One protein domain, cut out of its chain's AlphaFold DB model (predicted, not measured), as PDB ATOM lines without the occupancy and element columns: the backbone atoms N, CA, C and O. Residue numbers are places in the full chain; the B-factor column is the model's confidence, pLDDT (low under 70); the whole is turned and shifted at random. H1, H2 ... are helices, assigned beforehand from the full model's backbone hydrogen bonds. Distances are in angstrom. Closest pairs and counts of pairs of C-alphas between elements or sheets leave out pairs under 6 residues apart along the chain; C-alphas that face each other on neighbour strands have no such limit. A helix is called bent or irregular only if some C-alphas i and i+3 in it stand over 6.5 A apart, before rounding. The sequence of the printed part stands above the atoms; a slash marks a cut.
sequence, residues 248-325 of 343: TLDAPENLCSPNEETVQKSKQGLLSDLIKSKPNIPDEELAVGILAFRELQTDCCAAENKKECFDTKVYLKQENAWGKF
ATOM      1  N   THR A 248     151.201 109.639 187.212       71.88
ATOM      2  CA  THR A 248     152.268 110.629 187.055       71.88
ATOM      3  C   THR A 248     151.828 112.045 187.438       71.88
ATOM      4  O   THR A 248     152.673 112.856 187.806       71.88
ATOM      5  N   LEU A 249     150.524 112.350 187.389       74.75
ATOM      6  CA  LEU A 249     149.992 113.654 187.802       74.75
ATOM      7  C   LEU A 249     149.873 113.807 189.322       74.75
ATOM      8  O   LEU A 249     149.764 114.928 189.817       74.75
ATOM      9  N   ASP A 250     149.973 112.715 190.084       77.94
ATOM     10  CA  ASP A 250     149.994 112.792 191.546       77.94
ATOM     11  C   ASP A 250     151.260 113.510 192.045       77.94
ATOM     12  O   ASP A 250     151.209 114.214 193.058       77.94
ATOM     13  N   ALA A 251     152.360 113.401 191.284       83.12
ATOM     14  CA  ALA A 251     153.670 113.989 191.565       83.12
ATOM     15  C   ALA A 251     154.204 114.816 190.366       83.12
ATOM     16  O   ALA A 251     155.161 114.401 189.700       83.12
ATOM     17  N   PRO A 252     153.630 116.006 190.091       79.62
ATOM     18  CA  PRO A 252     153.994 116.849 188.943       79.62
ATOM     19  C   PRO A 252     155.440 117.364 189.008       79.62
ATOM     20  O   PRO A 252     156.028 117.693 187.979       79.62
ATOM     21  N   GLU A 253     156.051 117.360 190.197       85.00
ATOM     22  CA  GLU A 253     157.468 117.673 190.418       85.00
ATOM     23  C   GLU A 253     158.382 116.836 189.513       85.00
ATOM     24  O   GLU A 253     159.364 117.336 188.967       85.00
ATOM     25  N   ASN A 254     158.037 115.558 189.313       86.81
ATOM     26  CA  ASN A 254     158.832 114.628 188.515       86.81
ATOM     27  C   ASN A 254     158.772 114.962 187.020       86.81
ATOM     28  O   ASN A 254     159.738 114.732 186.296       86.81
ATOM     29  N   LEU A 255     157.662 115.551 186.559       84.06
ATOM     30  CA  LEU A 255     157.515 116.055 185.192       84.06
ATOM     31  C   LEU A 255     158.285 117.361 184.973       84.06
ATOM     32  O   LEU A 255     158.659 117.649 183.842       84.06
ATOM     33  N   CYS A 256     158.547 118.130 186.026       89.00
ATOM     34  CA  CYS A 256     159.260 119.408 185.957       89.00
ATOM     35  C   CYS A 256     160.668 119.348 186.570       89.00
ATOM     36  O   CYS A 256     161.252 120.386 186.881       89.00
ATOM     37  N   SER A 257     161.194 118.142 186.793       89.06
ATOM     38  CA  SER A 257     162.484 117.924 187.444       89.06
ATOM     39  C   SER A 257     163.642 118.424 186.569       89.06
ATOM     40  O   SER A 257     163.593 118.258 185.350       89.06
ATOM     41  N   PRO A 258     164.727 118.965 187.158       82.31
ATOM     42  CA  PRO A 258     165.957 119.245 186.412       82.31
ATOM     43  C   PRO A 258     166.685 117.964 185.965       82.31
ATOM     44  O   PRO A 258     167.580 118.031 185.129       82.31
ATOM     45  N   ASN A 259     166.332 116.795 186.517       83.25
ATOM     46  CA  ASN A 259     166.890 115.515 186.093       83.25
ATOM     47  C   ASN A 259     166.129 114.982 184.870       83.25
ATOM     48  O   ASN A 259     164.978 114.548 184.979       83.25
ATOM     49  N   GLU A 260     166.800 114.962 183.718       76.81
ATOM     50  CA  GLU A 260     166.231 114.473 182.462       76.81
ATOM     51  C   GLU A 260     165.731 113.024 182.554       76.81
ATOM     52  O   GLU A 260     164.658 112.725 182.038       76.81
ATOM     53  N   GLU A 261     166.433 112.126 183.249       76.88
ATOM     54  CA  GLU A 261     166.024 110.722 183.397       76.88
ATOM     55  C   GLU A 261     164.694 110.597 184.158       76.88
ATOM     56  O   GLU A 261     163.801 109.849 183.747       76.88
ATOM     57  N   THR A 262     164.525 111.381 185.227       81.50
ATOM     58  CA  THR A 262     163.278 111.447 186.008       81.50
ATOM     59  C   THR A 262     162.118 111.960 185.157       81.50
ATOM     60  O   THR A 262     161.022 111.385 185.179       81.50
ATOM     61  N   VAL A 263     162.362 113.004 184.358       81.31
ATOM     62  CA  VAL A 263     161.364 113.558 183.437       81.31
ATOM     63  C   VAL A 263     160.987 112.531 182.368       81.31
ATOM     64  O   VAL A 263     159.803 112.349 182.087       81.31
ATOM     65  N   GLN A 264     161.962 111.826 181.788       78.50
ATOM     66  CA  GLN A 264     161.703 110.823 180.753       78.50
ATOM     67  C   GLN A 264     160.914 109.625 181.289       78.50
ATOM     68  O   GLN A 264     159.928 109.228 180.670       78.50
ATOM     69  N   LYS A 265     161.265 109.094 182.468       81.31
ATOM     70  CA  LYS A 265     160.495 108.018 183.118       81.31
ATOM     71  C   LYS A 265     159.055 108.440 183.407       81.31
ATOM     72  O   LYS A 265     158.125 107.665 183.196       81.31
ATOM     73  N   SER A 266     158.855 109.688 183.825       82.56
ATOM     74  CA  SER A 266     157.519 110.248 184.058       82.56
ATOM     75  C   SER A 266     156.714 110.367 182.758       82.56
ATOM     76  O   SER A 266     155.561 109.940 182.706       82.56
ATOM     77  N   LYS A 267     157.333 110.848 181.670       83.12
ATOM     78  CA  LYS A 267     156.722 110.893 180.327       83.12
ATOM     79  C   LYS A 267     156.321 109.506 179.824       83.12
ATOM     80  O   LYS A 267     155.217 109.336 179.315       83.12
ATOM     81  N   GLN A 268     157.192 108.514 179.997       85.00
ATOM     82  CA  GLN A 268     156.908 107.119 179.657       85.00
ATOM     83  C   GLN A 268     155.747 106.558 180.486       85.00
ATOM     84  O   GLN A 268     154.872 105.881 179.947       85.00
ATOM     85  N   GLY A 269     155.705 106.884 181.781       85.75
ATOM     86  CA  GLY A 269     154.606 106.513 182.663       85.75
ATOM     87  C   GLY A 269     153.259 107.024 182.154       85.75
ATOM     88  O   GLY A 269     152.334 106.240 181.948       85.75
ATOM     89  N   LEU A 270     153.193 108.321 181.853       85.06
ATOM     90  CA  LEU A 270     152.001 108.959 181.306       85.06
ATOM     91  C   LEU A 270     151.575 108.357 179.962       85.06
ATOM     92  O   LEU A 270     150.389 108.112 179.746       85.06
ATOM     93  N   LEU A 271     152.535 108.117 179.063       85.38
ATOM     94  CA  LEU A 271     152.272 107.503 177.764       85.38
ATOM     95  C   LEU A 271     151.662 106.110 177.938       85.38
ATOM     96  O   LEU A 271     150.648 105.806 177.318       85.38
ATOM     97  N   SER A 272     152.228 105.280 178.816       88.56
ATOM     98  CA  SER A 272     151.682 103.951 179.097       88.56
ATOM     99  C   SER A 272     150.270 104.020 179.683       88.56
ATOM    100  O   SER A 272     149.387 103.300 179.220       88.56
ATOM    101  N   ASP A 273     150.023 104.918 180.641       86.19
ATOM    102  CA  ASP A 273     148.702 105.100 181.253       86.19
ATOM    103  C   ASP A 273     147.657 105.586 180.225       86.19
ATOM    104  O   ASP A 273     146.501 105.151 180.258       86.19
ATOM    105  N   LEU A 274     148.062 106.426 179.261       86.06
ATOM    106  CA  LEU A 274     147.215 106.859 178.145       86.06
ATOM    107  C   LEU A 274     146.844 105.685 177.238       86.06
ATOM    108  O   LEU A 274     145.663 105.489 176.955       86.06
ATOM    109  N   ILE A 275     147.830 104.885 176.821       89.31
ATOM    110  CA  ILE A 275     147.590 103.708 175.978       89.31
ATOM    111  C   ILE A 275     146.703 102.695 176.695       89.31
ATOM    112  O   ILE A 275     145.765 102.185 176.099       89.31
ATOM    113  N   LYS A 276     146.931 102.438 177.984       90.50
ATOM    114  CA  LYS A 276     146.064 101.551 178.770       90.50
ATOM    115  C   LYS A 276     144.633 102.073 178.833       90.50
ATOM    116  O   LYS A 276     143.692 101.312 178.683       90.50
ATOM    117  N   SER A 277     144.446 103.376 178.990       89.12
ATOM    118  CA  SER A 277     143.100 103.958 179.040       89.12
ATOM    119  C   SER A 277     142.418 104.001 177.665       89.12
ATOM    120  O   SER A 277     141.192 104.013 177.584       89.12
ATOM    121  N   LYS A 278     143.199 104.026 176.574       88.12
ATOM    122  CA  LYS A 278     142.717 104.013 175.183       88.12
ATOM    123  C   LYS A 278     143.570 103.087 174.296       88.12
ATOM    124  O   LYS A 278     144.326 103.581 173.461       88.12
ATOM    125  N   PRO A 279     143.438 101.751 174.406       88.62
ATOM    126  CA  PRO A 279     144.329 100.816 173.702       88.62
ATOM    127  C   PRO A 279     144.227 100.890 172.176       88.62
ATOM    128  O   PRO A 279     145.207 100.656 171.470       88.62
ATOM    129  N   ASN A 280     143.051 101.277 171.677       85.56
ATOM    130  CA  ASN A 280     142.756 101.446 170.255       85.56
ATOM    131  C   ASN A 280     142.975 102.885 169.757       85.56
ATOM    132  O   ASN A 280     142.454 103.237 168.703       85.56
ATOM    133  N   ILE A 281     143.693 103.733 170.509       79.50
ATOM    134  CA  ILE A 281     144.006 105.094 170.061       79.50
ATOM    135  C   ILE A 281     144.763 105.042 168.718       79.50
ATOM    136  O   ILE A 281     145.799 104.361 168.635       79.50
ATOM    137  N   PRO A 282     144.267 105.725 167.669       80.12
ATOM    138  CA  PRO A 282     144.981 105.850 166.406       80.12
ATOM    139  C   PRO A 282     146.306 106.587 166.601       80.12
ATOM    140  O   PRO A 282     146.400 107.515 167.406       80.12
ATOM    141  N   ASP A 283     147.324 106.223 165.825       70.06
ATOM    142  CA  ASP A 283     148.661 106.810 165.968       70.06
ATOM    143  C   ASP A 283     148.668 108.333 165.733       70.06
ATOM    144  O   ASP A 283     149.435 109.056 166.366       70.06
ATOM    145  N   GLU A 284     147.779 108.842 164.873       67.19
ATOM    146  CA  GLU A 284     147.598 110.284 164.652       67.19
ATOM    147  C   GLU A 284     147.097 111.012 165.898       67.19
ATOM    148  O   GLU A 284     147.623 112.058 166.280       67.19
ATOM    149  N   GLU A 285     146.081 110.449 166.544       72.50
ATOM    150  CA  GLU A 285     145.482 111.025 167.739       72.50
ATOM    151  C   GLU A 285     146.451 110.956 168.919       72.50
ATOM    152  O   GLU A 285     146.596 111.916 169.680       72.50
ATOM    153  N   LEU A 286     147.187 109.849 169.021       74.62
ATOM    154  CA  LEU A 286     148.267 109.705 169.982       74.62
ATOM    155  C   LEU A 286     149.344 110.778 169.767       74.62
ATOM    156  O   LEU A 286     149.827 111.356 170.741       74.62
ATOM    157  N   ALA A 287     149.684 111.101 168.515       68.94
ATOM    158  CA  ALA A 287     150.697 112.109 168.203       68.94
ATOM    159  C   ALA A 287     150.260 113.511 168.611       68.94
ATOM    160  O   ALA A 287     151.021 114.240 169.251       68.94
ATOM    161  N   VAL A 288     149.009 113.861 168.311       71.62
ATOM    162  CA  VAL A 288     148.403 115.111 168.777       71.62
ATOM    163  C   VAL A 288     148.394 115.164 170.305       71.62
ATOM    164  O   VAL A 288     148.755 116.191 170.880       71.62
ATOM    165  N   GLY A 289     148.051 114.060 170.972       71.50
ATOM    166  CA  GLY A 289     148.073 113.952 172.431       71.50
ATOM    167  C   GLY A 289     149.459 114.200 173.034       71.50
ATOM    168  O   GLY A 289     149.584 114.968 173.989       71.50
ATOM    169  N   ILE A 290     150.511 113.616 172.453       70.31
ATOM    170  CA  ILE A 290     151.898 113.817 172.901       70.31
ATOM    171  C   ILE A 290     152.336 115.276 172.728       70.31
ATOM    172  O   ILE A 290     152.936 115.846 173.642       70.31
ATOM    173  N   LEU A 291     152.023 115.900 171.589       69.81
ATOM    174  CA  LEU A 291     152.343 117.311 171.347       69.81
ATOM    175  C   LEU A 291     151.595 118.231 172.319       69.81
ATOM    176  O   LEU A 291     152.207 119.088 172.957       69.81
ATOM    177  N   ALA A 292     150.293 118.000 172.503       72.06
ATOM    178  CA  ALA A 292     149.473 118.757 173.440       72.06
ATOM    179  C   ALA A 292     149.984 118.629 174.882       72.06
ATOM    180  O   ALA A 292     149.971 119.617 175.625       72.06
ATOM    181  N   PHE A 293     150.456 117.436 175.264       78.88
ATOM    182  CA  PHE A 293     151.085 117.205 176.559       78.88
ATOM    183  C   PHE A 293     152.426 117.929 176.691       78.88
ATOM    184  O   PHE A 293     152.688 118.505 177.739       78.88
ATOM    185  N   ARG A 294     153.264 117.954 175.648       74.94
ATOM    186  CA  ARG A 294     154.530 118.699 175.678       74.94
ATOM    187  C   ARG A 294     154.291 120.185 175.932       74.94
ATOM    188  O   ARG A 294     154.922 120.753 176.811       74.94
ATOM    189  N   GLU A 295     153.355 120.795 175.210       78.06
ATOM    190  CA  GLU A 295     152.965 122.190 175.452       78.06
ATOM    191  C   GLU A 295     152.438 122.395 176.875       78.06
ATOM    192  O   GLU A 295     152.809 123.343 177.555       78.06
ATOM    193  N   LEU A 296     151.573 121.486 177.339       82.06
ATOM    194  CA  LEU A 296     151.020 121.537 178.687       82.06
ATOM    195  C   LEU A 296     152.114 121.450 179.755       82.06
ATOM    196  O   LEU A 296     152.056 122.168 180.748       82.06
ATOM    197  N   GLN A 297     153.098 120.578 179.546       82.50
ATOM    198  CA  GLN A 297     154.252 120.434 180.417       82.50
ATOM    199  C   GLN A 297     155.050 121.736 180.464       82.50
ATOM    200  O   GLN A 297     155.347 122.207 181.556       82.50
ATOM    201  N   THR A 298     155.353 122.337 179.312       84.81
ATOM    202  CA  THR A 298     156.047 123.630 179.242       84.81
ATOM    203  C   THR A 298     155.293 124.704 180.024       84.81
ATOM    204  O   THR A 298     155.872 125.341 180.903       84.81
ATOM    205  N   ASP A 299     153.990 124.851 179.770       85.25
ATOM    206  CA  ASP A 299     153.147 125.847 180.431       85.25
ATOM    207  C   ASP A 299     153.081 125.632 181.948       85.25
ATOM    208  O   ASP A 299     153.219 126.575 182.725       85.25
ATOM    209  N   CYS A 300     152.830 124.395 182.388       86.88
ATOM    210  CA  CYS A 300     152.602 124.102 183.800       86.88
ATOM    211  C   CYS A 300     153.881 123.993 184.616       86.88
ATOM    212  O   CYS A 300     153.841 124.281 185.808       86.88
ATOM    213  N   CYS A 301     155.020 123.654 184.012       90.06
ATOM    214  CA  CYS A 301     156.298 123.700 184.717       90.06
ATOM    215  C   CYS A 301     156.783 125.133 184.983       90.06
ATOM    216  O   CYS A 301     157.561 125.325 185.919       90.06
ATOM    217  N   ALA A 302     156.302 126.120 184.218       90.06
ATOM    218  CA  ALA A 302     156.554 127.544 184.444       90.06
ATOM    219  C   ALA A 302     155.580 128.199 185.448       90.06
ATOM    220  O   ALA A 302     155.792 129.344 185.843       90.06
ATOM    221  N   ALA A 303     154.513 127.505 185.855       89.81
ATOM    222  CA  ALA A 303     153.520 128.034 186.786       89.81
ATOM    223  C   ALA A 303     154.003 127.986 188.248       89.81
ATOM    224  O   ALA A 303     154.729 127.071 188.643       89.81
ATOM    225  N   GLU A 304     153.530 128.929 189.071       86.69
ATOM    226  CA  GLU A 304     153.804 128.954 190.517       86.69
ATOM    227  C   GLU A 304     153.250 127.706 191.221       86.69
ATOM    228  O   GLU A 304     153.972 127.033 191.956       86.69
ATOM    229  N   ASN A 305     151.993 127.342 190.935       89.38
ATOM    230  CA  ASN A 305     151.370 126.109 191.414       89.38
ATOM    231  C   ASN A 305     151.257 125.077 190.282       89.38
ATOM    232  O   ASN A 305     150.254 124.991 189.567       89.38
ATOM    233  N   LYS A 306     152.312 124.274 190.123       88.44
ATOM    234  CA  LYS A 306     152.412 123.242 189.079       88.44
ATOM    235  C   LYS A 306     151.279 122.221 189.173       88.44
ATOM    236  O   LYS A 306     150.694 121.872 188.151       88.44
ATOM    237  N   LYS A 307     150.955 121.760 190.389       84.88
ATOM    238  CA  LYS A 307     149.930 120.733 190.623       84.88
ATOM    239  C   LYS A 307     148.554 121.208 190.182       84.88
ATOM    240  O   LYS A 307     147.928 120.556 189.358       84.88
ATOM    241  N   GLU A 308     148.146 122.384 190.642       86.38
ATOM    242  CA  GLU A 308     146.875 122.986 190.239       86.38
ATOM    243  C   GLU A 308     146.814 123.252 188.729       86.38
ATOM    244  O   GLU A 308     145.781 123.008 188.100       86.38
ATOM    245  N   CYS A 309     147.927 123.680 188.115       86.88
ATOM    246  CA  CYS A 309     147.996 123.862 186.666       86.88
ATOM    247  C   CYS A 309     147.751 122.551 185.914       86.88
ATOM    248  O   CYS A 309     146.920 122.527 185.005       86.88
ATOM    249  N   PHE A 310     148.442 121.467 186.284       83.56
ATOM    250  CA  PHE A 310     148.244 120.165 185.650       83.56
ATOM    251  C   PHE A 310     146.834 119.628 185.910       83.56
ATOM    252  O   PHE A 310     146.159 119.260 184.953       83.56
ATOM    253  N   ASP A 311     146.351 119.662 187.151       80.31
ATOM    254  CA  ASP A 311     145.011 119.181 187.498       80.31
ATOM    255  C   ASP A 311     143.928 119.940 186.719       80.31
ATOM    256  O   ASP A 311     142.998 119.333 186.206       80.31
ATOM    257  N   THR A 312     144.069 121.251 186.532       78.44
ATOM    258  CA  THR A 312     143.079 122.052 185.796       78.44
ATOM    259  C   THR A 312     143.206 121.868 184.284       78.44
ATOM    260  O   THR A 312     142.227 121.624 183.577       78.44
ATOM    261  N   LYS A 313     144.424 122.000 183.746       76.75
ATOM    262  CA  LYS A 313     144.646 122.055 182.298       76.75
ATOM    263  C   LYS A 313     144.718 120.683 181.632       76.75
ATOM    264  O   LYS A 313     144.460 120.631 180.433       76.75
ATOM    265  N   VAL A 314     145.031 119.591 182.341       69.00
ATOM    266  CA  VAL A 314     145.015 118.234 181.755       69.00
ATOM    267  C   VAL A 314     143.607 117.880 181.296       69.00
ATOM    268  O   VAL A 314     143.438 117.539 180.130       69.00
ATOM    269  N   TYR A 315     142.593 118.008 182.156       61.91
ATOM    270  CA  TYR A 315     141.217 117.654 181.786       61.91
ATOM    271  C   TYR A 315     140.642 118.632 180.751       61.91
ATOM    272  O   TYR A 315     140.025 118.202 179.777       61.91
ATOM    273  N   LEU A 316     140.960 119.929 180.865       55.78
ATOM    274  CA  LEU A 316     140.577 120.926 179.861       55.78
ATOM    275  C   LEU A 316     141.252 120.690 178.503       55.78
ATOM    276  O   LEU A 316     140.597 120.853 177.479       55.78
ATOM    277  N   LYS A 317     142.544 120.328 178.440       57.78
ATOM    278  CA  LYS A 317     143.212 119.951 177.180       57.78
ATOM    279  C   LYS A 317     142.838 118.543 176.736       57.78
ATOM    280  O   LYS A 317     142.971 118.276 175.558       57.78
ATOM    281  N   GLN A 318     142.341 117.659 177.590       51.91
ATOM    282  CA  GLN A 318     141.784 116.383 177.152       51.91
ATOM    283  C   GLN A 318     140.476 116.627 176.393       51.91
ATOM    284  O   GLN A 318     140.367 116.224 175.241       51.91
ATOM    285  N   GLU A 319     139.541 117.397 176.956       47.00
ATOM    286  CA  GLU A 319     138.317 117.816 176.258       47.00
ATOM    287  C   GLU A 319     138.610 118.703 175.044       47.00
ATOM    288  O   GLU A 319     137.986 118.542 174.001       47.00
ATOM    289  N   ASN A 320     139.592 119.608 175.134       46.84
ATOM    290  CA  ASN A 320     139.958 120.501 174.036       46.84
ATOM    291  C   ASN A 320     140.954 119.912 173.040       46.84
ATOM    292  O   ASN A 320     141.038 120.473 171.973       46.84
ATOM    293  N   ALA A 321     141.735 118.867 173.292       45.78
ATOM    294  CA  ALA A 321     142.540 118.209 172.250       45.78
ATOM    295  C   ALA A 321     141.632 117.296 171.428       45.78
ATOM    296  O   ALA A 321     141.672 117.335 170.201       45.78
ATOM    297  N   TRP A 322     140.717 116.601 172.114       43.00
ATOM    298  CA  TRP A 322     139.633 115.844 171.495       43.00
ATOM    299  C   TRP A 322     138.601 116.778 170.822       43.00
ATOM    300  O   TRP A 322     138.085 116.468 169.754       43.00
ATOM    301  N   GLY A 323     138.363 117.979 171.367       32.91
ATOM    302  CA  GLY A 323     137.469 119.011 170.817       32.91
ATOM    303  C   GLY A 323     138.110 120.002 169.824       32.91
ATOM    304  O   GLY A 323     137.435 120.490 168.917       32.91
ATOM    305  N   LYS A 324     139.415 120.298 169.914       37.06
ATOM    306  CA  LYS A 324     140.190 121.064 168.908       37.06
ATOM    307  C   LYS A 324     140.456 120.227 167.672       37.06
ATOM    308  O   LYS A 324     140.667 120.830 166.625       37.06
ATOM    309  N   PHE A 325     140.368 118.901 167.751       32.06
ATOM    310  CA  PHE A 325     140.259 118.072 166.554       32.06
ATOM    311  C   PHE A 325     139.075 118.526 165.682       32.06
ATOM    312  O   PHE A 325     139.217 118.612 164.470       32.06
TER     313      PHE A 325
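AT A GLANCE: This is residues 248 to 325 of the 343 residues of an uncharacterized protein of Pseudonaja textilis (UniProt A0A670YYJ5). Three helices follow one another, each running the opposite way to the one before: H2 and H3 fold back on each other as a helical hairpin, and H1 crosses H2 at a steep tilt of 45 degrees, close to it but not clearly touching. The stretch without a named element, residues 248 to 259, leads in a loop into the beginning of H1, with its C-alphas 8 to 17 A from the mean of all C-alphas, while residues 279 to 284, of which 283 and 284 belong to H2, stick out. The printed part has 78 residues with three named helices, in the order H1, H2, H3, and no named strand; the class is all helix. The whole is compact, with a radius of gyration of the C-alphas of 12.3 A, and its C-alphas span 32 by 23 by 18 A.

HOW THE PARTS SIT: After residues 248 to 259 comes H1, residues 260 to 277. H2, residues 283 to 301, is close to H1 but not clearly touching it: the closest C-alphas, those of Leu 271 and Ile 290, are 8.0 A apart. H1 and H2 run opposite ways at a steep tilt of 45 degrees. H3, residues 306 to 325, touches H2, with the C-alphas of Cys 300 and Lys 306 the closest at 5.4 A. H2 and H3 form a helical hairpin and run opposite ways at a shallow tilt of 31 degrees. H1 and H3 are apart. In H1 and H2 every O i to N i+4 pair is within hydrogen-bond range; in H3, 15 of 16 are.

IN THESE COORDINATES: H1 begins with C-alpha 260 at (166.231, 114.473, 182.462) and is 25.6 A long from first to last C-alpha. H2 measures 26.4 A from C-alpha 283 to C-alpha 301, which is at (156.298, 123.700, 184.717). H3, the longest helix by residues with 20, measures 26.1 A and ends with C-alpha 325 at (140.259, 118.072, 166.554). It has a kink of 36 degrees near residue 315. H3 is neither bent nor irregular, but only just: C-alphas 312 and 315 are 6.2 A apart.

THE WHOLE: The two C-alphas farthest apart, those of Asn 280 and Glu 304, are 35.9 A from each other, and those of Thr 248 and Phe 325, the first and last printed, are 24.9 A apart. The printed part has no cut. The links from H1 to H2, of 5 residues, and from H2 to H3, of 4 residues, are both tight. The mean pLDDT of the printed part is 76.6. It is under 70 at residues 284, 287 and 291 and at residues 314 to 325, which belong to H3; the mean pLDDT of H3 is 62.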